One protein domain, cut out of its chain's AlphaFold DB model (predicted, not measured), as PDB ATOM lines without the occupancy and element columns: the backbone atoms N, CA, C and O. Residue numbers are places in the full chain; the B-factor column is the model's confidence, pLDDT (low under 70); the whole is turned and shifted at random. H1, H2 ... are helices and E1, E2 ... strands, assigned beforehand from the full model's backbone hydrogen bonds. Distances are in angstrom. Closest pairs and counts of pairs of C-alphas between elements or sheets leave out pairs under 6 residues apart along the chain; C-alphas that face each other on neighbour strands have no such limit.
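AT A GLANCE: This is residues 328 to 418 of the 824 residues of the protein "PT-TG domain-containing protein" of Kutzneria kofuensis (UniProt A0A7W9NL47). A small three-stranded sheet makes one end of a rod, and three helices make the other part: the long H1 with H3 beside part of it, and H2 crosswise to both. The 91 printed residues hold three named strands and three named helices in the order E1, E2, H1, H2, H3, E3, a mixed class of helices and strands. The sheet's order is E1, E2, E3, antiparallel throughout. The whole is only just loose, close to extended, with a radius of gyration of the C-alphas of 17.8 A and spans of 62 by 20 by 18 A.

HOW THE PARTS SIT: In the sheet, E2, residues 347 to 352, is the inner strand. It forms a hairpin with E1, residues 338 to 342, where N 340 and O 349 are 2.8 A apart, within hydrogen-bond range. E3, residues 412 to 417, is its other antiparallel neighbour, with N 350 and O 414 within hydrogen-bond range at 2.8 A. H1, residues 355 to 376, is not on the sheet. H3, residues 398 to 409, touches H1 at residues 356 to 364 of H1 alone, the closest C-alphas being those of Glu 357 and Ala 407, 4.8 A apart. They run opposite ways at a shallow tilt of 21 degrees. H2, residues 386 to 396, is close to H1 but not clearly touching, about perpendicular at 80 degrees; the closest C-alphas, of Tyr 368 and Phe 390, are 7.2 A apart. In H1, H2 and H3 every O i to N i+4 pair is within hydrogen-bond range.

IN THESE COORDINATES: E1 begins at C-alpha 338 (63.542, -43.063, 7.067) and measures 13.2 A from first to last C-alpha; E2 measures 16.3 A. H1 measures 31.7 A and ends at C-alpha 376 (31.223, -66.004, 3.597). H2 measures 15.4 A, H3 16.2 A and E3 17.0 A, ending at C-alpha 417 (70.935, -29.464, 5.898).

THE WHOLE: The C-alphas of Gly 346 and Pro 379 are the two farthest apart, 62.1 A. The printed part has no cut, and no link is long. Mean pLDDT of the printed part is 91.6; residue 344 alone is under 70.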
ATOM      1  N   THR A 328      48.926 -57.583  10.537       94.25
ATOM      2  CA  THR A 328      50.369 -57.875  10.497       94.25
ATOM      3  C   THR A 328      51.030 -57.540   9.166       94.25
ATOM      4  O   THR A 328      52.250 -57.380   9.131       94.25
ATOM      5  N   LYS A 329      50.266 -57.456   8.070       95.81
ATOM      6  CA  LYS A 329      50.805 -57.303   6.709       95.81
ATOM      7  C   LYS A 329      50.281 -56.093   5.951       95.81
ATOM      8  O   LYS A 329      50.987 -55.615   5.070       95.81
ATOM      9  N   VAL A 330      49.078 -55.609   6.257       93.50
ATOM     10  CA  VAL A 330      48.427 -54.546   5.467       93.50
ATOM     11  C   VAL A 330      48.374 -53.223   6.225       93.50
ATOM     12  O   VAL A 330      48.724 -52.188   5.668       93.50
ATOM     13  N   ILE A 331      47.963 -53.254   7.493       93.12
ATOM     14  CA  ILE A 331      47.801 -52.065   8.340       93.12
ATOM     15  C   ILE A 331      49.136 -51.520   8.867       93.12
ATOM     16  O   ILE A 331      49.273 -50.298   8.866       93.12
ATOM     17  N   PRO A 332      50.110 -52.345   9.313       92.56
ATOM     18  CA  PRO A 332      51.347 -51.808   9.866       92.56
ATOM     19  C   PRO A 332      52.105 -50.974   8.842       92.56
ATOM     20  O   PRO A 332      52.387 -51.441   7.734       92.56
ATOM     21  N   VAL A 333      52.471 -49.768   9.259       86.38
ATOM     22  CA  VAL A 333      53.479 -48.942   8.603       86.38
ATOM     23  C   VAL A 333      54.565 -48.664   9.635       86.38
ATOM     24  O   VAL A 333      54.278 -48.594  10.830       86.38
ATOM     25  N   ASP A 334      55.826 -48.635   9.208       88.25
ATOM     26  CA  ASP A 334      56.908 -48.230  10.103       88.25
ATOM     27  C   ASP A 334      56.865 -46.705  10.214       88.25
ATOM     28  O   ASP A 334      57.325 -46.009   9.315       88.25
ATOM     29  N   ASP A 335      56.285 -46.198  11.303       88.44
ATOM     30  CA  ASP A 335      56.153 -44.754  11.564       88.44
ATOM     31  C   ASP A 335      57.502 -44.081  11.858       88.44
ATOM     32  O   ASP A 335      57.576 -42.876  12.104       88.44
ATOM     33  N   ARG A 336      58.597 -44.851  11.897       91.75
ATOM     34  CA  ARG A 336      59.926 -44.286  12.098       91.75
ATOM     35  C   ARG A 336      60.378 -43.601  10.806       91.75
ATOM     36  O   ARG A 336      60.486 -44.284   9.786       91.75
ATOM     37  N   PRO A 337      60.726 -42.301  10.851       89.62
ATOM     38  CA  PRO A 337      61.216 -41.594   9.679       89.62
ATOM     39  C   PRO A 337      62.442 -42.297   9.105       89.62
ATOM     40  O   PRO A 337      63.429 -42.555   9.806       89.62
ATOM     41  N   HIS A 338      62.394 -42.589   7.811       90.62
ATOM     42  CA  HIS A 338      63.542 -43.063   7.067       90.62
ATOM     43  C   HIS A 338      64.419 -41.878   6.666       90.62
ATOM     44  O   HIS A 338      63.948 -40.892   6.109       90.62
ATOM     45  N   ARG A 339      65.716 -41.974   6.945       93.25
ATOM     46  CA  ARG A 339      66.683 -40.923   6.633       93.25
ATOM     47  C   ARG A 339      67.254 -41.141   5.232       93.25
ATOM     48  O   ARG A 339      67.939 -42.136   5.013       93.25
ATOM     49  N   ALA A 340      67.020 -40.200   4.326       90.81
ATOM     50  CA  ALA A 340      67.620 -40.157   2.997       90.81
ATOM     51  C   ALA A 340      68.497 -38.903   2.872       90.81
ATOM     52  O   ALA A 340      68.032 -37.797   3.122       90.81
ATOM     53  N   GLU A 341      69.769 -39.056   2.510       89.31
ATOM     54  CA  GLU A 341      70.707 -37.934   2.387       89.31
ATOM     55  C   GLU A 341      71.171 -37.762   0.948       89.31
ATOM     56  O   GLU A 341      71.763 -38.669   0.366       89.31
ATOM     57  N   ASP A 342      70.940 -36.570   0.409       81.94
ATOM     58  CA  ASP A 342      71.578 -36.045  -0.788       81.94
ATOM     59  C   ASP A 342      72.836 -35.273  -0.374       81.94
ATOM     60  O   ASP A 342      72.839 -34.064  -0.110       81.94
ATOM     61  N   ASN A 343      73.929 -36.022  -0.272       76.56
ATOM     62  CA  ASN A 343      75.227 -35.473   0.100       76.56
ATOM     63  C   ASN A 343      75.856 -34.613  -1.011       76.56
ATOM     64  O   ASN A 343      76.831 -33.923  -0.725       76.56
ATOM     65  N   GLU A 344      75.336 -34.638  -2.243       64.06
ATOM     66  CA  GLU A 344      75.843 -33.817  -3.352       64.06
ATOM     67  C   GLU A 344      75.324 -32.380  -3.237       64.06
ATOM     68  O   GLU A 344      76.087 -31.427  -3.388       64.06
ATOM     69  N   HIS A 345      74.055 -32.214  -2.859       74.69
ATOM     70  CA  HIS A 345      73.421 -30.899  -2.711       74.69
ATOM     71  C   HIS A 345      73.356 -30.404  -1.259       74.69
ATOM     72  O   HIS A 345      72.835 -29.320  -0.988       74.69
ATOM     73  N   GLY A 346      73.871 -31.192  -0.311       79.81
ATOM     74  CA  GLY A 346      73.875 -30.851   1.111       79.81
ATOM     75  C   GLY A 346      72.476 -30.848   1.724       79.81
ATOM     76  O   GLY A 346      72.176 -30.035   2.601       79.81
ATOM     77  N   LYS A 347      71.594 -31.733   1.251       85.06
ATOM     78  CA  LYS A 347      70.209 -31.834   1.718       85.06
ATOM     79  C   LYS A 347      69.928 -33.223   2.261       85.06
ATOM     80  O   LYS A 347      70.229 -34.228   1.640       85.06
ATOM     81  N   GLY A 348      69.344 -33.281   3.445       88.88
ATOM     82  CA  GLY A 348      68.817 -34.492   4.041       88.88
ATOM     83  C   GLY A 348      67.299 -34.441   4.127       88.88
ATOM     84  O   GLY A 348      66.704 -33.369   4.238       88.88
ATOM     85  N   PHE A 349      66.683 -35.612   4.079       92.06
ATOM     86  CA  PHE A 349      65.247 -35.818   4.116       92.06
ATOM     87  C   PHE A 349      64.933 -36.866   5.184       92.06
ATOM     88  O   PHE A 349      65.533 -37.942   5.213       92.06
ATOM     89  N   LEU A 350      63.997 -36.554   6.074       90.69
ATOM     90  CA  LEU A 350      63.326 -37.538   6.915       90.69
ATOM     91  C   LEU A 350      61.989 -37.845   6.253       90.69
ATOM     92  O   LEU A 350      61.147 -36.962   6.125       90.69
ATOM     93  N   VAL A 351      61.840 -39.075   5.778       92.25
ATOM     94  CA  VAL A 351      60.682 -39.538   5.016       92.25
ATOM     95  C   VAL A 351      59.838 -40.426   5.919       92.25
ATOM     96  O   VAL A 351      60.296 -41.493   6.331       92.25
ATOM     97  N   SER A 352      58.616 -39.999   6.207       93.69
ATOM     98  CA  SER A 352      57.651 -40.736   7.023       93.69
ATOM     99  C   SER A 352      56.414 -41.089   6.194       93.69
ATOM    100  O   SER A 352      56.079 -40.365   5.251       93.69
ATOM    101  N   PRO A 353      55.705 -42.182   6.516       94.00
ATOM    102  CA  PRO A 353      54.381 -42.430   5.955       94.00
ATOM    103  C   PRO A 353      53.453 -41.237   6.193       94.00
ATOM    104  O   PRO A 353      53.466 -40.654   7.274       94.00
ATOM    105  N   SER A 354      52.647 -40.875   5.197       94.25
ATOM    106  CA  SER A 354      51.685 -39.779   5.337       94.25
ATOM    107  C   SER A 354      50.401 -40.234   6.033       94.25
ATOM    108  O   SER A 354      50.016 -41.407   5.959       94.25
ATOM    109  N   GLU A 355      49.659 -39.302   6.643       93.25
ATOM    110  CA  GLU A 355      48.307 -39.586   7.164       93.25
ATOM    111  C   GLU A 355      47.396 -40.206   6.079       93.25
ATOM    112  O   GLU A 355      46.614 -41.127   6.341       93.25
ATOM    113  N   ALA A 356      47.570 -39.779   4.824       91.69
ATOM    114  CA  ALA A 356      46.869 -40.328   3.668       91.69
ATOM    115  C   ALA A 356      47.191 -41.814   3.417       91.69
ATOM    116  O   ALA A 356      46.296 -42.572   3.029       91.69
ATOM    117  N   GLU A 357      48.430 -42.262   3.652       95.75
ATOM    118  CA  GLU A 357      48.795 -43.680   3.545       95.75
ATOM    119  C   GLU A 357      48.109 -44.506   4.641       95.75
ATOM    120  O   GLU A 357      47.516 -45.553   4.349       95.75
ATOM    121  N   HIS A 358      48.120 -44.021   5.887       94.31
ATOM    122  CA  HIS A 358      47.421 -44.675   6.997       94.31
ATOM    123  C   HIS A 358      45.923 -44.827   6.723       94.31
ATOM    124  O   HIS A 358      45.331 -45.884   6.975       94.31
ATOM    125  N   ASP A 359      45.300 -43.791   6.171       94.69
ATOM    126  CA  ASP A 359      43.891 -43.807   5.797       94.69
ATOM    127  C   ASP A 359      43.600 -44.746   4.628       94.69
ATOM    128  O   ASP A 359      42.619 -45.497   4.674       94.69
ATOM    129  N   ALA A 360      44.455 -44.764   3.604       93.25
ATOM    130  CA  ALA A 360      44.315 -45.673   2.473       93.25
ATOM    131  C   ALA A 360      44.380 -47.139   2.926       93.25
ATOM    132  O   ALA A 360      43.511 -47.935   2.562       93.25
ATOM    133  N   ARG A 361      45.345 -47.493   3.787       96.75
ATOM    134  CA  ARG A 361      45.486 -48.850   4.349       96.75
ATOM    135  C   ARG A 361      44.293 -49.252   5.214       96.75
ATOM    136  O   ARG A 361      43.819 -50.383   5.097       96.75
ATOM    137  N   ARG A 362      43.766 -48.338   6.040       95.94
ATOM    138  CA  ARG A 362      42.549 -48.580   6.840       95.94
ATOM    139  C   ARG A 362      41.330 -48.830   5.954       95.94
ATOM    140  O   ARG A 362      40.647 -49.835   6.132       95.94
ATOM    141  N   ARG A 363      41.099 -47.983   4.944       95.12
ATOM    142  CA  ARG A 363      39.985 -48.153   3.992       95.12
ATOM    143  C   ARG A 363      40.085 -49.461   3.212       95.12
ATOM    144  O   ARG A 363      39.069 -50.122   3.011       95.12
ATOM    145  N   LEU A 364      41.295 -49.838   2.802       96.50
ATOM    146  CA  LEU A 364      41.576 -51.102   2.125       96.50
ATOM    147  C   LEU A 364      41.207 -52.301   3.013       96.50
ATOM    148  O   LEU A 364      40.486 -53.196   2.576       96.50
ATOM    149  N   ALA A 365      41.654 -52.287   4.273       96.62
ATOM    150  CA  ALA A 365      41.356 -53.334   5.247       96.62
ATOM    151  C   ALA A 365      39.847 -53.447   5.532       96.62
ATOM    152  O   ALA A 365      39.295 -54.549   5.509       96.62
ATOM    153  N   ASP A 366      39.164 -52.318   5.736       96.81
ATOM    154  CA  ASP A 366      37.722 -52.281   6.003       96.81
ATOM    155  C   ASP A 366      36.893 -52.776   4.811       96.81
ATOM    156  O   ASP A 366      35.912 -53.506   4.992       96.81
ATOM    157  N   ALA A 367      37.277 -52.389   3.591       97.06
ATOM    158  CA  ALA A 367      36.608 -52.820   2.370       97.06
ATOM    159  C   ALA A 367      36.750 -54.335   2.162       97.06
ATOM    160  O   ALA A 367      35.745 -55.010   1.927       97.06
ATOM    161  N   TYR A 368      37.954 -54.879   2.356       97.75
ATOM    162  CA  TYR A 368      38.196 -56.317   2.266       97.75
ATOM    163  C   TYR A 368      37.406 -57.110   3.313       97.75
ATOM    164  O   TYR A 368      36.752 -58.093   2.974       97.75
ATOM    165  N   LEU A 369      37.390 -56.675   4.579       97.00
ATOM    166  CA  LEU A 369      36.623 -57.364   5.628       97.00
ATOM    167  C   LEU A 369      35.117 -57.350   5.357       97.00
ATOM    168  O   LEU A 369      34.419 -58.315   5.682       97.00
ATOM    169  N   ARG A 370      34.599 -56.260   4.780       97.19
ATOM    170  CA  ARG A 370      33.186 -56.148   4.403       97.19
ATOM    171  C   ARG A 370      32.836 -57.115   3.275       97.19
ATOM    172  O   ARG A 370      31.839 -57.826   3.395       97.19
ATOM    173  N   ASP A 371      33.659 -57.165   2.230       97.19
ATOM    174  CA  ASP A 371      33.477 -58.087   1.107       97.19
ATOM    175  C   ASP A 371      33.610 -59.554   1.546       97.19
ATOM    176  O   ASP A 371      32.741 -60.376   1.251       97.19
ATOM    177  N   LEU A 372      34.629 -59.874   2.349       96.12
ATOM    178  CA  LEU A 372      34.845 -61.216   2.883       96.12
ATOM    179  C   LEU A 372      33.620 -61.709   3.666       96.12
ATOM    180  O   LEU A 372      33.138 -62.811   3.416       96.12
ATOM    181  N   ARG A 373      33.045 -60.876   4.548       95.50
ATOM    182  CA  ARG A 373      31.804 -61.212   5.274       95.50
ATOM    183  C   ARG A 373      30.633 -61.494   4.332       95.50
ATOM    184  O   ARG A 373      29.848 -62.400   4.598       95.50
ATOM    185  N   GLN A 374      30.517 -60.746   3.236       94.94
ATOM    186  CA  GLN A 374      29.470 -60.956   2.238       94.94
ATOM    187  C   GLN A 374      29.697 -62.231   1.412       94.94
ATOM    188  O   GLN A 374      28.733 -62.902   1.048       94.94
ATOM    189  N   ARG A 375      30.948 -62.588   1.102       94.81
ATOM    190  CA  ARG A 375      31.271 -63.844   0.409       94.81
ATOM    191  C   ARG A 375      31.080 -65.058   1.314       94.81
ATOM    192  O   ARG A 375      30.581 -66.072   0.841       94.81
ATOM    193  N   MET A 376      31.389 -64.937   2.605       93.88
ATOM    194  CA  MET A 376      31.223 -66.004   3.597       93.88
ATOM    195  C   MET A 376      29.769 -66.449   3.792       93.88
ATOM    196  O   MET A 376      29.546 -67.607   4.139       93.88
ATOM    197  N   SER A 377      28.787 -65.570   3.566       90.38
ATOM    198  CA  SER A 377      27.362 -65.919   3.658       90.38
ATOM    199  C   SER A 377      26.822 -66.640   2.417       90.38
ATOM    200  O   SER A 377      25.685 -67.111   2.425       90.38
ATOM    201  N   ARG A 378      27.616 -66.761   1.343       91.94
ATOM    202  CA  ARG A 378      27.209 -67.460   0.117       91.94
ATOM    203  C   ARG A 378      27.460 -68.972   0.241       91.94
ATOM    204  O   ARG A 378      28.557 -69.374   0.637       91.94
ATOM    205  N   PRO A 379      26.497 -69.828  -0.153       89.44
ATOM    206  CA  PRO A 379      26.718 -71.270  -0.230       89.44
ATOM    207  C   PRO A 379      27.919 -71.602  -1.126       89.44
ATOM    208  O   PRO A 379      28.023 -71.096  -2.242       89.44
ATOM    209  N   GLY A 380      28.822 -72.459  -0.643       87.00
ATOM    210  CA  GLY A 380      30.002 -72.893  -1.401       87.00
ATOM    211  C   GLY A 380      31.237 -71.993  -1.282       87.00
ATOM    212  O   GLY A 380      32.202 -72.215  -2.013       87.00
ATOM    213  N   PHE A 381      31.242 -71.012  -0.372       89.88
ATOM    214  CA  PHE A 381      32.436 -70.225  -0.055       89.88
ATOM    215  C   PHE A 381      33.625 -71.122   0.330       89.88
ATOM    216  O   PHE A 381      33.504 -72.018   1.167       89.88
ATOM    217  N   ARG A 382      34.789 -70.869  -0.280       88.00
ATOM    218  CA  ARG A 382      36.058 -71.536   0.036       88.00
ATOM    219  C   ARG A 382      37.103 -70.475   0.349       88.00
ATOM    220  O   ARG A 382      37.347 -69.603  -0.476       88.00
ATOM    221  N   PHE A 383      37.733 -70.584   1.513       90.62
ATOM    222  CA  PHE A 383      38.801 -69.689   1.948       90.62
ATOM    223  C   PHE A 383      40.141 -70.421   1.866       90.62
ATOM    224  O   PHE A 383      40.381 -71.347   2.635       90.62
ATOM    225  N   ALA A 384      40.986 -70.058   0.897       86.75
ATOM    226  CA  ALA A 384      42.264 -70.740   0.677       86.75
ATOM    227  C   ALA A 384      43.328 -70.297   1.696       86.75
ATOM    228  O   ALA A 384      43.839 -71.099   2.470       86.75
ATOM    229  N   SER A 385      43.663 -69.006   1.698       95.25
ATOM    230  CA  SER A 385      44.474 -68.354   2.729       95.25
ATOM    231  C   SER A 385      44.203 -66.847   2.704       95.25
ATOM    232  O   SER A 385      43.844 -66.331   1.642       95.25
ATOM    233  N   PRO A 386      44.432 -66.114   3.809       94.31
ATOM    234  CA  PRO A 386      44.232 -64.668   3.836       94.31
ATOM    235  C   PRO A 386      45.006 -63.908   2.758       94.31
ATOM    236  O   PRO A 386      44.466 -62.981   2.174       94.31
ATOM    237  N   ALA A 387      46.249 -64.307   2.469       94.12
ATOM    238  CA  ALA A 387      47.090 -63.624   1.489       94.12
ATOM    239  C   ALA A 387      46.619 -63.863   0.048       94.12
ATOM    240  O   ALA A 387      46.554 -62.924  -0.740       94.12
ATOM    241  N   ALA A 388      46.276 -65.111  -0.292       93.94
ATOM    242  CA  ALA A 388      45.785 -65.448  -1.627       93.94
ATOM    243  C   ALA A 388      44.405 -64.828  -1.888       93.94
ATOM    244  O   ALA A 388      44.179 -64.270  -2.958       93.94
ATOM    245  N   ASP A 389      43.510 -64.882  -0.899       96.56
ATOM    246  CA  ASP A 389      42.170 -64.299  -0.999       96.56
ATOM    247  C   ASP A 389      42.227 -62.768  -1.110       96.56
ATOM    248  O   ASP A 389      41.587 -62.190  -1.986       96.56
ATOM    249  N   PHE A 390      43.075 -62.120  -0.303       96.81
ATOM    250  CA  PHE A 390      43.306 -60.679  -0.381       96.81
ATOM    251  C   PHE A 390      43.906 -60.250  -1.725       96.81
ATOM    252  O   PHE A 390      43.494 -59.234  -2.270       96.81
ATOM    253  N   ALA A 391      44.850 -61.016  -2.284       94.50
ATOM    254  CA  ALA A 391      45.453 -60.708  -3.582       94.50
ATOM    255  C   ALA A 391      44.438 -60.794  -4.735       94.50
ATOM    256  O   ALA A 391      44.421 -59.917  -5.596       94.50
ATOM    257  N   VAL A 392      43.572 -61.815  -4.728       94.75
ATOM    258  CA  VAL A 392      42.467 -61.933  -5.694       94.75
ATOM    259  C   VAL A 392      41.480 -60.782  -5.513       94.75
ATOM    260  O   VAL A 392      41.150 -60.104  -6.478       94.75
ATOM    261  N   TRP A 393      41.075 -60.494  -4.275       97.06
ATOM    262  CA  TRP A 393      40.172 -59.380  -3.989       97.06
ATOM    263  C   TRP A 393      40.749 -58.030  -4.438       97.06
ATOM    264  O   TRP A 393      40.037 -57.224  -5.030       97.06
ATOM    265  N   LEU A 394      42.042 -57.787  -4.206       96.69
ATOM    266  CA  LEU A 394      42.709 -56.550  -4.607       96.69
ATOM    267  C   LEU A 394      42.823 -56.414  -6.130       96.69
ATOM    268  O   LEU A 394      42.739 -55.302  -6.647       96.69
ATOM    269  N   HIS A 395      42.988 -57.530  -6.849       93.19
ATOM    270  CA  HIS A 395      42.946 -57.549  -8.313       93.19
ATOM    271  C   HIS A 395      41.593 -57.057  -8.847       93.19
ATOM    272  O   HIS A 395      41.560 -56.297  -9.814       93.19
ATOM    273  N   ASP A 396      40.502 -57.418  -8.164       95.75
ATOM    274  CA  ASP A 396      39.139 -57.003  -8.505       95.75
ATOM    275  C   ASP A 396      38.788 -55.573  -8.033       95.75
ATOM    276  O   ASP A 396      37.786 -55.016  -8.478       95.75
ATOM    277  N   HIS A 397      39.615 -54.959  -7.172       97.12
ATOM    278  CA  HIS A 397      39.435 -53.596  -6.631       97.12
ATOM    279  C   HIS A 397      40.659 -52.698  -6.913       97.12
ATOM    280  O   HIS A 397      41.304 -52.178  -5.984       97.12
ATOM    281  N   PRO A 398      41.034 -52.507  -8.195       94.06
ATOM    282  CA  PRO A 398      42.263 -51.816  -8.573       94.06
ATOM    283  C   PRO A 398      42.293 -50.349  -8.127       94.06
ATOM    284  O   PRO A 398      43.371 -49.789  -7.945       94.06
ATOM    285  N   GLU A 399      41.144 -49.704  -7.935       94.94
ATOM    286  CA  GLU A 399      41.037 -48.333  -7.434       94.94
ATOM    287  C   GLU A 399      41.556 -48.184  -6.001       94.94
ATOM    288  O   GLU A 399      42.250 -47.212  -5.702       94.94
ATOM    289  N   LEU A 400      41.297 -49.159  -5.124       93.75
ATOM    290  CA  LEU A 400      41.804 -49.131  -3.750       93.75
ATOM    291  C   LEU A 400      43.314 -49.392  -3.717       93.75
ATOM    292  O   LEU A 400      44.033 -48.729  -2.968       93.75
ATOM    293  N   GLY A 401      43.805 -50.285  -4.584       91.69
ATOM    294  CA  GLY A 401      45.240 -50.499  -4.784       91.69
ATOM    295  C   GLY A 401      45.953 -49.254  -5.321       91.69
ATOM    296  O   GLY A 401      46.994 -48.864  -4.797       91.69
ATOM    297  N   ARG A 402      45.368 -48.568  -6.313       91.50
ATOM    298  CA  ARG A 402      45.902 -47.304  -6.849       91.50
ATOM    299  C   ARG A 402      45.912 -46.191  -5.808       91.50
ATOM    300  O   ARG A 402      46.891 -45.462  -5.744       91.50
ATOM    301  N   ASN A 403      44.869 -46.072  -4.985       89.75
ATOM    302  CA  ASN A 403      44.829 -45.074  -3.915       89.75
ATOM    303  C   ASN A 403      45.946 -45.290  -2.888       89.75
ATOM    304  O   ASN A 403      46.567 -44.321  -2.461       89.75
ATOM    305  N   LEU A 404      46.240 -46.546  -2.533       94.25
ATOM    306  CA  LEU A 404      47.372 -46.867  -1.666       94.25
ATOM    307  C   LEU A 404      48.712 -46.512  -2.328       94.25
ATOM    308  O   LEU A 404      49.538 -45.863  -1.697       94.25
ATOM    309  N   LEU A 405      48.909 -46.884  -3.598       92.00
ATOM    310  CA  LEU A 405      50.134 -46.556  -4.339       92.00
ATOM    311  C   LEU A 405      50.339 -45.043  -4.485       92.00
ATOM    312  O   LEU A 405      51.462 -44.563  -4.370       92.00
ATOM    313  N   LEU A 406      49.262 -44.289  -4.712       88.88
ATOM    314  CA  LEU A 406      49.306 -42.830  -4.752       88.88
ATOM    315  C   LEU A 406      49.691 -42.263  -3.387       88.88
ATOM    316  O   LEU A 406      50.597 -41.446  -3.324       88.88
ATOM    317  N   ALA A 407      49.072 -42.719  -2.299       90.00
ATOM    318  CA  ALA A 407      49.424 -42.248  -0.962       90.00
ATOM    319  C   ALA A 407      50.894 -42.550  -0.600       90.00
ATOM    320  O   ALA A 407      51.570 -41.699  -0.031       90.00
ATOM    321  N   GLN A 408      51.412 -43.711  -1.017       91.44
ATOM    322  CA  GLN A 408      52.821 -44.096  -0.852       91.44
ATOM    323  C   GLN A 408      53.792 -43.267  -1.700       91.44
ATOM    324  O   GLN A 408      54.948 -43.096  -1.320       91.44
ATOM    325  N   ALA A 409      53.345 -42.756  -2.848       90.00
ATOM    326  CA  ALA A 409      54.156 -41.894  -3.706       90.00
ATOM    327  C   ALA A 409      54.327 -40.471  -3.139       90.00
ATOM    328  O   ALA A 409      55.207 -39.742  -3.597       90.00
ATOM    329  N   TYR A 410      53.516 -40.087  -2.147       89.44
ATOM    330  CA  TYR A 410      53.557 -38.781  -1.485       89.44
ATOM    331  C   TYR A 410      53.710 -38.942   0.040       89.44
ATOM    332  O   TYR A 410      52.762 -38.683   0.789       89.44
ATOM    333  N   PRO A 411      54.886 -39.397   0.514       93.81
ATOM    334  CA  PRO A 411      55.183 -39.451   1.941       93.81
ATOM    335  C   PRO A 411      55.327 -38.041   2.537       93.81
ATOM    336  O   PRO A 411      55.528 -37.060   1.815       93.81
ATOM    337  N   GLU A 412      55.270 -37.944   3.862       89.94
ATOM    338  CA  GLU A 412      55.651 -36.726   4.578       89.94
ATOM    339  C   GLU A 412      57.177 -36.597   4.583       89.94
ATOM    340  O   GLU A 412      57.892 -37.574   4.824       89.94
ATOM    341  N   VAL A 413      57.688 -35.402   4.268       91.69
ATOM    342  CA  VAL A 413      59.126 -35.165   4.091       91.69
ATOM    343  C   VAL A 413      59.572 -33.921   4.849       91.69
ATOM    344  O   VAL A 413      59.278 -32.800   4.432       91.69
ATOM    345  N   ASP A 414      60.380 -34.120   5.890       88.75
ATOM    346  CA  ASP A 414      61.071 -33.039   6.595       88.75
ATOM    347  C   ASP A 414      62.491 -32.867   6.049       88.75
ATOM    348  O   ASP A 414      63.274 -33.820   5.980       88.75
ATOM    349  N   LYS A 415      62.847 -31.639   5.664       89.62
ATOM    350  CA  LYS A 415      64.168 -31.311   5.107       89.62
ATOM    351  C   LYS A 415      65.114 -30.820   6.201       89.62
ATOM    352  O   LYS A 415      64.728 -30.014   7.042       89.62
ATOM    353  N   TYR A 416      66.374 -31.235   6.139       83.44
ATOM    354  CA  TYR A 416      67.459 -30.692   6.960       83.44
ATOM    355  C   TYR A 416      68.725 -30.486   6.119       83.44
ATOM    356  O   TYR A 416      68.866 -31.066   5.044       83.44
ATOM    357  N   ASP A 417      69.655 -29.652   6.585       80.06
ATOM    358  CA  ASP A 417      70.935 -29.464   5.898       80.06
ATOM    359  C   ASP A 417      71.887 -30.622   6.226       80.06
ATOM    360  O   ASP A 417      72.186 -30.901   7.391       80.06
ATOM    361  N   ALA A 418      72.355 -31.309   5.186       83.75
ATOM    362  CA  ALA A 418      73.344 -32.375   5.281       83.75
ATOM    363  C   ALA A 418      74.729 -31.841   4.868       83.75
ATOM    364  O   ALA A 418      74.827 -30.935   4.039       83.75
TER     365      ALA A 418